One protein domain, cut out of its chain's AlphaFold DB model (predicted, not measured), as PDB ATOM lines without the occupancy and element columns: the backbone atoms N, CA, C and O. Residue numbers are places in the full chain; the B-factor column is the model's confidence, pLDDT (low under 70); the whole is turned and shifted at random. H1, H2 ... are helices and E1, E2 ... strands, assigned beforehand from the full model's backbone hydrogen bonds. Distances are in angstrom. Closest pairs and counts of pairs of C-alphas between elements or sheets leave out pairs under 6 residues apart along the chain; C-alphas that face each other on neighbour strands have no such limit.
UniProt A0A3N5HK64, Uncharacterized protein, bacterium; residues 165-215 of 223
ATOM      1  N   ASP A 165       4.273 -58.367  43.819       86.75
ATOM      2  CA  ASP A 165       3.194 -57.381  43.987       86.75
ATOM      3  C   ASP A 165       2.800 -57.189  45.460       86.75
ATOM      4  O   ASP A 165       2.616 -56.055  45.904       86.75
ATOM      5  N   VAL A 166       2.765 -58.267  46.249       87.44
ATOM      6  CA  VAL A 166       2.595 -58.208  47.707       87.44
ATOM      7  C   VAL A 166       3.774 -57.471  48.341       87.44
ATOM      8  O   VAL A 166       3.572 -56.570  49.154       87.44
ATOM      9  N   GLN A 167       5.011 -57.783  47.938       87.19
ATOM     10  CA  GLN A 167       6.195 -57.065  48.420       87.19
ATOM     11  C   GLN A 167       6.156 -55.576  48.056       87.19
ATOM     12  O   GLN A 167       6.544 -54.736  48.870       87.19
ATOM     13  N   PHE A 168       5.718 -55.245  46.841       88.56
ATOM     14  CA  PHE A 168       5.581 -53.869  46.382       88.56
ATOM     15  C   PHE A 168       4.541 -53.110  47.210       88.56
ATOM     16  O   PHE A 168       4.861 -52.062  47.767       88.56
ATOM     17  N   LEU A 169       3.348 -53.681  47.386       88.31
ATOM     18  CA  LEU A 169       2.280 -53.096  48.194       88.31
ATOM     19  C   LEU A 169       2.718 -52.888  49.653       88.31
ATOM     20  O   LEU A 169       2.459 -51.837  50.237       88.31
ATOM     21  N   CYS A 170       3.436 -53.848  50.244       89.00
ATOM     22  CA  CYS A 170       3.996 -53.688  51.586       89.00
ATOM     23  C   CYS A 170       4.966 -52.500  51.672       89.00
ATOM     24  O   CYS A 170       4.918 -51.746  52.644       89.00
ATOM     25  N   LYS A 171       5.830 -52.308  50.666       89.88
ATOM     26  CA  LYS A 171       6.762 -51.168  50.608       89.88
ATOM     27  C   LYS A 171       6.026 -49.844  50.440       89.88
ATOM     28  O   LYS A 171       6.375 -48.876  51.112       89.88
ATOM     29  N   GLU A 172       5.009 -49.808  49.586       87.81
ATOM     30  CA  GLU A 172       4.172 -48.629  49.362       87.81
ATOM     31  C   GLU A 172       3.471 -48.189  50.655       87.81
ATOM     32  O   GLU A 172       3.605 -47.040  51.080       87.81
ATOM     33  N   ILE A 173       2.806 -49.124  51.344       87.25
ATOM     34  CA  ILE A 173       2.133 -48.862  52.623       87.25
ATOM     35  C   ILE A 173       3.142 -48.413  53.688       87.25
ATOM     36  O   ILE A 173       2.888 -47.444  54.405       87.25
ATOM     37  N   ALA A 174       4.299 -49.075  53.785       88.19
ATOM     38  CA  ALA A 174       5.335 -48.705  54.748       88.19
ATOM     39  C   ALA A 174       5.858 -47.278  54.509       88.19
ATOM     40  O   ALA A 174       5.984 -46.499  55.456       88.19
ATOM     41  N   MET A 175       6.109 -46.907  53.250       86.25
ATOM     42  CA  MET A 175       6.556 -45.562  52.880       86.25
ATOM     43  C   MET A 175       5.485 -44.507  53.175       86.25
ATOM     44  O   MET A 175       5.791 -43.447  53.723       86.25
ATOM     45  N   LEU A 176       4.219 -44.804  52.873       83.62
ATOM     46  CA  LEU A 176       3.097 -43.919  53.171       83.62
ATOM     47  C   LEU A 176       2.969 -43.652  54.678       83.62
ATOM     48  O   LEU A 176       2.811 -42.501  55.086       83.62
ATOM     49  N   ILE A 177       3.067 -44.695  55.509       84.12
ATOM     50  CA  ILE A 177       3.009 -44.563  56.973       84.12
ATOM     51  C   ILE A 177       4.203 -43.754  57.490       84.12
ATOM     52  O   ILE A 177       4.012 -42.868  58.324       84.12
ATOM     53  N   ALA A 178       5.410 -43.987  56.970       85.62
ATOM     54  CA  ALA A 178       6.595 -43.214  57.343       85.62
ATOM     55  C   ALA A 178       6.435 -41.713  57.020       85.62
ATOM     56  O   ALA A 178       6.667 -40.863  57.881       85.62
ATOM     57  N   ASN A 179       5.945 -41.376  55.824       82.25
ATOM     58  CA  ASN A 179       5.675 -39.988  55.426       82.25
ATOM     59  C   ASN A 179       4.580 -39.334  56.285       82.25
ATOM     60  O   ASN A 179       4.627 -38.139  56.595       82.25
ATOM     61  N   LYS A 180       3.590 -40.116  56.721       78.50
ATOM     62  CA  LYS A 180       2.565 -39.644  57.655       78.50
ATOM     63  C   LYS A 180       3.116 -39.389  59.045       78.50
ATOM     64  O   LYS A 180       2.794 -38.354  59.617       78.50
ATOM     65  N   ALA A 181       3.974 -40.262  59.560       83.62
ATOM     66  CA  ALA A 181       4.652 -40.022  60.828       83.62
ATOM     67  C   ALA A 181       5.471 -38.718  60.780       83.62
ATOM     68  O   ALA A 181       5.385 -37.912  61.703       83.62
ATOM     69  N   GLY A 182       6.168 -38.454  59.666       80.25
ATOM     70  CA  GLY A 182       6.910 -37.205  59.448       80.25
ATOM     71  C   GLY A 182       6.038 -35.943  59.398       80.25
ATOM     72  O   GLY A 182       6.468 -34.887  59.847       80.25
ATOM     73  N   SER A 183       4.796 -36.046  58.917       78.75
ATOM     74  CA  SER A 183       3.830 -34.932  58.908       78.75
ATOM     75  C   SER A 183       2.972 -34.844  60.176       78.75
ATOM     76  O   SER A 183       1.977 -34.122  60.190       78.75
ATOM     77  N   GLY A 184       3.297 -35.590  61.241       79.19
ATOM     78  CA  GLY A 184       2.495 -35.618  62.469       79.19
ATOM     79  C   GLY A 184       1.087 -36.182  62.256       79.19
ATOM     80  O   GLY A 184       0.148 -35.781  62.935       79.19
ATOM     81  N   TYR A 185       0.933 -37.082  61.281       76.44
ATOM     82  CA  TYR A 185      -0.331 -37.698  60.874       76.44
ATOM     83  C   TYR A 185      -1.401 -36.697  60.426       76.44
ATOM     84  O   TYR A 185      -2.591 -37.007  60.465       76.44
ATOM     85  N   GLN A 186      -1.007 -35.521  59.931       71.31
ATOM     86  CA  GLN A 186      -1.951 -34.453  59.581       71.31
ATOM     87  C   GLN A 186      -2.890 -34.781  58.406       71.31
ATOM     88  O   GLN A 186      -3.768 -33.982  58.086       71.31
ATOM     89  N   GLY A 187      -2.748 -35.948  57.760       65.00
ATOM     90  CA  GLY A 187      -3.652 -36.437  56.707       65.00
ATOM     91  C   GLY A 187      -3.716 -35.549  55.458       65.00
ATOM     92  O   GLY A 187      -4.490 -35.830  54.545       65.00
ATOM     93  N   ARG A 188      -2.909 -34.485  55.424       67.44
ATOM     94  CA  ARG A 188      -2.902 -33.417  54.434       67.44
ATOM     95  C   ARG A 188      -1.459 -33.126  54.053       67.44
ATOM     96  O   ARG A 188      -0.595 -33.002  54.918       67.44
ATOM     97  N   THR A 189      -1.190 -33.026  52.763       65.31
ATOM     98  CA  THR A 189       0.113 -32.609  52.236       65.31
ATOM     99  C   THR A 189      -0.146 -31.584  51.150       65.31
ATOM    100  O   THR A 189      -1.033 -31.773  50.325       65.31
ATOM    101  N   GLY A 190       0.550 -30.454  51.183       68.88
ATOM    102  CA  GLY A 190       0.216 -29.327  50.322       68.88
ATOM    103  C   GLY A 190       1.117 -28.130  50.565       68.88
ATOM    104  O   GLY A 190       1.788 -28.058  51.593       68.88
ATOM    105  N   ASN A 191       1.130 -27.202  49.613       67.88
ATOM    106  CA  ASN A 191       1.837 -25.936  49.753       67.88
ATOM    107  C   ASN A 191       0.812 -24.837  50.077       67.88
ATOM    108  O   ASN A 191      -0.109 -24.586  49.298       67.88
ATOM    109  N   ALA A 192       0.980 -24.190  51.231       65.88
ATOM    110  CA  ALA A 192       0.121 -23.095  51.672       65.88
ATOM    111  C   ALA A 192       0.184 -21.876  50.731       65.88
ATOM    112  O   ALA A 192      -0.798 -21.150  50.618       65.88
ATOM    113  N   GLU A 193       1.298 -21.684  50.019       71.69
ATOM    114  CA  GLU A 193       1.512 -20.565  49.092       71.69
ATOM    115  C   GLU A 193       0.767 -20.742  47.763       71.69
ATOM    116  O   GLU A 193       0.389 -19.756  47.137       71.69
ATOM    117  N   THR A 194       0.517 -21.985  47.333       75.81
ATOM    118  CA  THR A 194      -0.229 -22.280  46.094       75.81
ATOM    119  C   THR A 194      -1.672 -22.723  46.345       75.81
ATOM    120  O   THR A 194      -2.422 -22.917  45.390       75.81
ATOM    121  N   GLY A 195      -2.084 -22.885  47.608       75.81
ATOM    122  CA  GLY A 195      -3.450 -23.266  47.989       75.81
ATOM    123  C   GLY A 195      -3.835 -24.712  47.650       75.81
ATOM    124  O   GLY A 195      -5.008 -25.071  47.735       75.81
ATOM    125  N   VAL A 196      -2.872 -25.554  47.267       72.12
ATOM    126  CA  VAL A 196      -3.128 -26.949  46.885       72.12
ATOM    127  C   VAL A 196      -3.008 -27.849  48.111       72.12
ATOM    128  O   VAL A 196      -1.954 -27.897  48.743       72.12
ATOM    129  N   VAL A 197      -4.076 -28.590  48.426       68.12
ATOM    130  CA  VAL A 197      -4.117 -29.584  49.510       68.12
ATOM    131  C   VAL A 197      -4.455 -30.954  48.930       68.12
ATOM    132  O   VAL A 197      -5.512 -31.133  48.331       68.12
ATOM    133  N   PHE A 198      -3.584 -31.931  49.159       68.94
ATOM    134  CA  PHE A 198      -3.830 -33.342  48.881       68.94
ATOM    135  C   PHE A 198      -4.212 -34.061  50.172       68.94
ATOM    136  O   PHE A 198      -3.564 -33.886  51.208       68.94
ATOM    137  N   TYR A 199      -5.264 -34.875  50.107       69.88
ATOM    138  CA  TYR A 199      -5.640 -35.775  51.190       69.88
ATOM    139  C   TYR A 199      -4.954 -37.113  50.970       69.88
ATOM    140  O   TYR A 199      -5.174 -37.770  49.954       69.88
ATOM    141  N   ASN A 200      -4.133 -37.521  51.931       67.00
ATOM    142  CA  ASN A 200      -3.496 -38.826  51.868       67.00
ATOM    143  C   ASN A 200      -4.409 -39.834  52.558       67.00
ATOM    144  O   ASN A 200      -4.567 -39.777  53.784       67.00
ATOM    145  N   ASP A 201      -4.950 -40.797  51.816       66.06
ATOM    146  CA  ASP A 201      -5.693 -41.909  52.410       66.06
ATOM    147  C   ASP A 201      -4.820 -42.690  53.399       66.06
ATOM    148  O   ASP A 201      -3.608 -42.823  53.234       66.06
ATOM    149  N   ALA A 202      -5.402 -43.139  54.517       62.94
ATOM    150  CA  ALA A 202      -4.693 -43.914  55.551       62.94
ATOM    151  C   ALA A 202      -4.095 -45.212  54.998       62.94
ATOM    152  O   ALA A 202      -2.999 -45.587  55.399       62.94
ATOM    153  N   PHE A 203      -4.794 -45.830  54.047       68.00
ATOM    154  CA  PHE A 203      -4.386 -47.044  53.358       68.00
ATOM    155  C   PHE A 203      -4.852 -46.984  51.899       68.00
ATOM    156  O   PHE A 203      -5.991 -46.564  51.669       68.00
ATOM    157  N   PRO A 204      -4.036 -47.434  50.933       72.19
ATOM    158  CA  PRO A 204      -4.414 -47.501  49.526       72.19
ATOM    159  C   PRO A 204      -5.420 -48.645  49.314       72.19
ATOM    160  O   PRO A 204      -5.077 -49.759  48.920       72.19
ATOM    161  N   LYS A 205      -6.692 -48.396  49.657       74.38
ATOM    162  CA  LYS A 205      -7.757 -49.417  49.673       74.38
ATOM    163  C   LYS A 205      -7.917 -50.108  48.317       74.38
ATOM    164  O   LYS A 205      -8.100 -51.322  48.278       74.38
ATOM    165  N   TYR A 206      -7.818 -49.344  47.229       81.69
ATOM    166  CA  TYR A 206      -7.954 -49.867  45.872       81.69
ATOM    167  C   TYR A 206      -6.762 -50.734  45.452       81.69
ATOM    168  O   TYR A 206      -6.968 -51.773  44.831       81.69
ATOM    169  N   ASP A 207      -5.535 -50.382  45.843       82.12
ATOM    170  CA  ASP A 207      -4.355 -51.199  45.542       82.12
ATOM    171  C   ASP A 207      -4.346 -52.502  46.345       82.12
ATOM    172  O   ASP A 207      -4.040 -53.559  45.793       82.12
ATOM    173  N   ILE A 208      -4.780 -52.462  47.611       84.31
ATOM    174  CA  ILE A 208      -4.989 -53.675  48.417       84.31
ATOM    175  C   ILE A 208      -6.026 -54.581  47.753       84.31
ATOM    176  O   ILE A 208      -5.805 -55.788  47.655       84.31
ATOM    177  N   GLN A 209      -7.149 -54.022  47.298       85.25
ATOM    178  CA  GLN A 209      -8.187 -54.801  46.631       85.25
ATOM    179  C   GLN A 209      -7.672 -55.426  45.329       85.25
ATOM    180  O   GLN A 209      -7.834 -56.629  45.147       85.25
ATOM    181  N   ARG A 210      -6.981 -54.652  44.483       84.50
ATOM    182  CA  ARG A 210      -6.392 -55.136  43.226       84.50
ATOM    183  C   ARG A 210      -5.427 -56.297  43.458       84.50
ATOM    184  O   ARG A 210      -5.503 -57.306  42.768       84.50
ATOM    185  N   VAL A 211      -4.530 -56.176  44.437       84.62
ATOM    186  CA  VAL A 211      -3.599 -57.263  44.778       84.62
ATOM    187  C   VAL A 211      -4.363 -58.463  45.334       84.62
ATOM    188  O   VAL A 211      -4.096 -59.591  44.942       84.62
ATOM    189  N   LYS A 212      -5.359 -58.251  46.202       83.94
ATOM    190  CA  LYS A 212      -6.169 -59.334  46.778       83.94
ATOM    191  C   LYS A 212      -6.929 -60.133  45.716       83.94
ATOM    192  O   LYS A 212      -7.031 -61.349  45.851       83.94
ATOM    193  N   GLU A 213      -7.445 -59.477  44.682       84.25
ATOM    194  CA  GLU A 213      -8.153 -60.124  43.571       84.25
ATOM    195  C   GLU A 213      -7.262 -61.126  42.818       84.25
ATOM    196  O   GLU A 213      -7.755 -62.183  42.432       84.25
ATOM    197  N   ASN A 214      -5.948 -60.885  42.722       80.81
ATOM    198  CA  ASN A 214      -4.997 -61.826  42.108       80.81
ATOM    199  C   ASN A 214      -4.850 -63.149  42.882       80.81
ATOM    200  O   ASN A 214      -4.423 -64.151  42.312       80.81
ATOM    201  N   TYR A 215      -5.169 -63.151  44.180       77.88
ATOM    202  CA  TYR A 215      -4.979 -64.294  45.084       77.88
ATOM    203  C   TYR A 215      -6.294 -64.882  45.597       77.88
ATOM    204  O   TYR A 215      -6.293 -65.825  46.390       77.88
TER     205      TYR A 215
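AT A GLANCE: This is residues 165 to 215 of the 223 residues of an uncharacterized protein of bacterium (UniProt A0A3N5HK64). A loose rod with a small strand hairpin, E1 and E2, at one end and the shorter helix H2 at the other, while the long helix H1 runs from beside H2, which it touches with residues 165 to 169 alone, along the rod towards the hairpin, the two helices running opposite ways. The chain goes out along H1, turns back through the hairpin and returns along residues 200 to 204 into H2, which meets H1 near the first printed residue. The printed part has 51 residues, with named elements in the order H1, E1, E2, H2; the two strands form an antiparallel sheet of order E1 - E2, and the class is mixed, helices and strands. It is loose, with a radius of gyration of the C-alphas of 13.3 A, and spans 44 by 18 by 13 A.

IN THESE COORDINATES: H1 is residues 165 to 182, 25.7 A from first to last C-alpha, beginning at C-alpha 165 at (3.194, -57.381, 43.987). E1 is residues 188 to 191, 10.0 A long, and E2 is residues 196 to 199, 10.1 A long. H2 is residues 205 to 215, 15.8 A long, ending at C-alpha 215 at (-4.979, -64.294, 45.084).

HOW THE PARTS SIT: H1 touches H2 with residues 165 to 169 alone; the closest C-alphas, those of Asp 165 and Val 211, are 6.8 A apart. Their lines stand at a shallow tilt of 20 degrees, opposite ways. E1 and E2 form a hairpin, antiparallel at 165 degrees, with N 198 and O 189 at 2.8 A and N 189 and O 198 at 3.0 A, within hydrogen-bond range. H1 and E2 are apart, as are E1 and H2. Every O i to N i+4 pair of H1 is within hydrogen-bond range, and 5 of 7 are in H2.

THE WHOLE: The two C-alphas farthest apart, those of Glu 193 and Tyr 215, are 44.4 A apart. The printed part has no cut, and its three links are tight. The mean pLDDT of the printed part is 78.3; residues 187 to 192 and 197 to 203 are under 70.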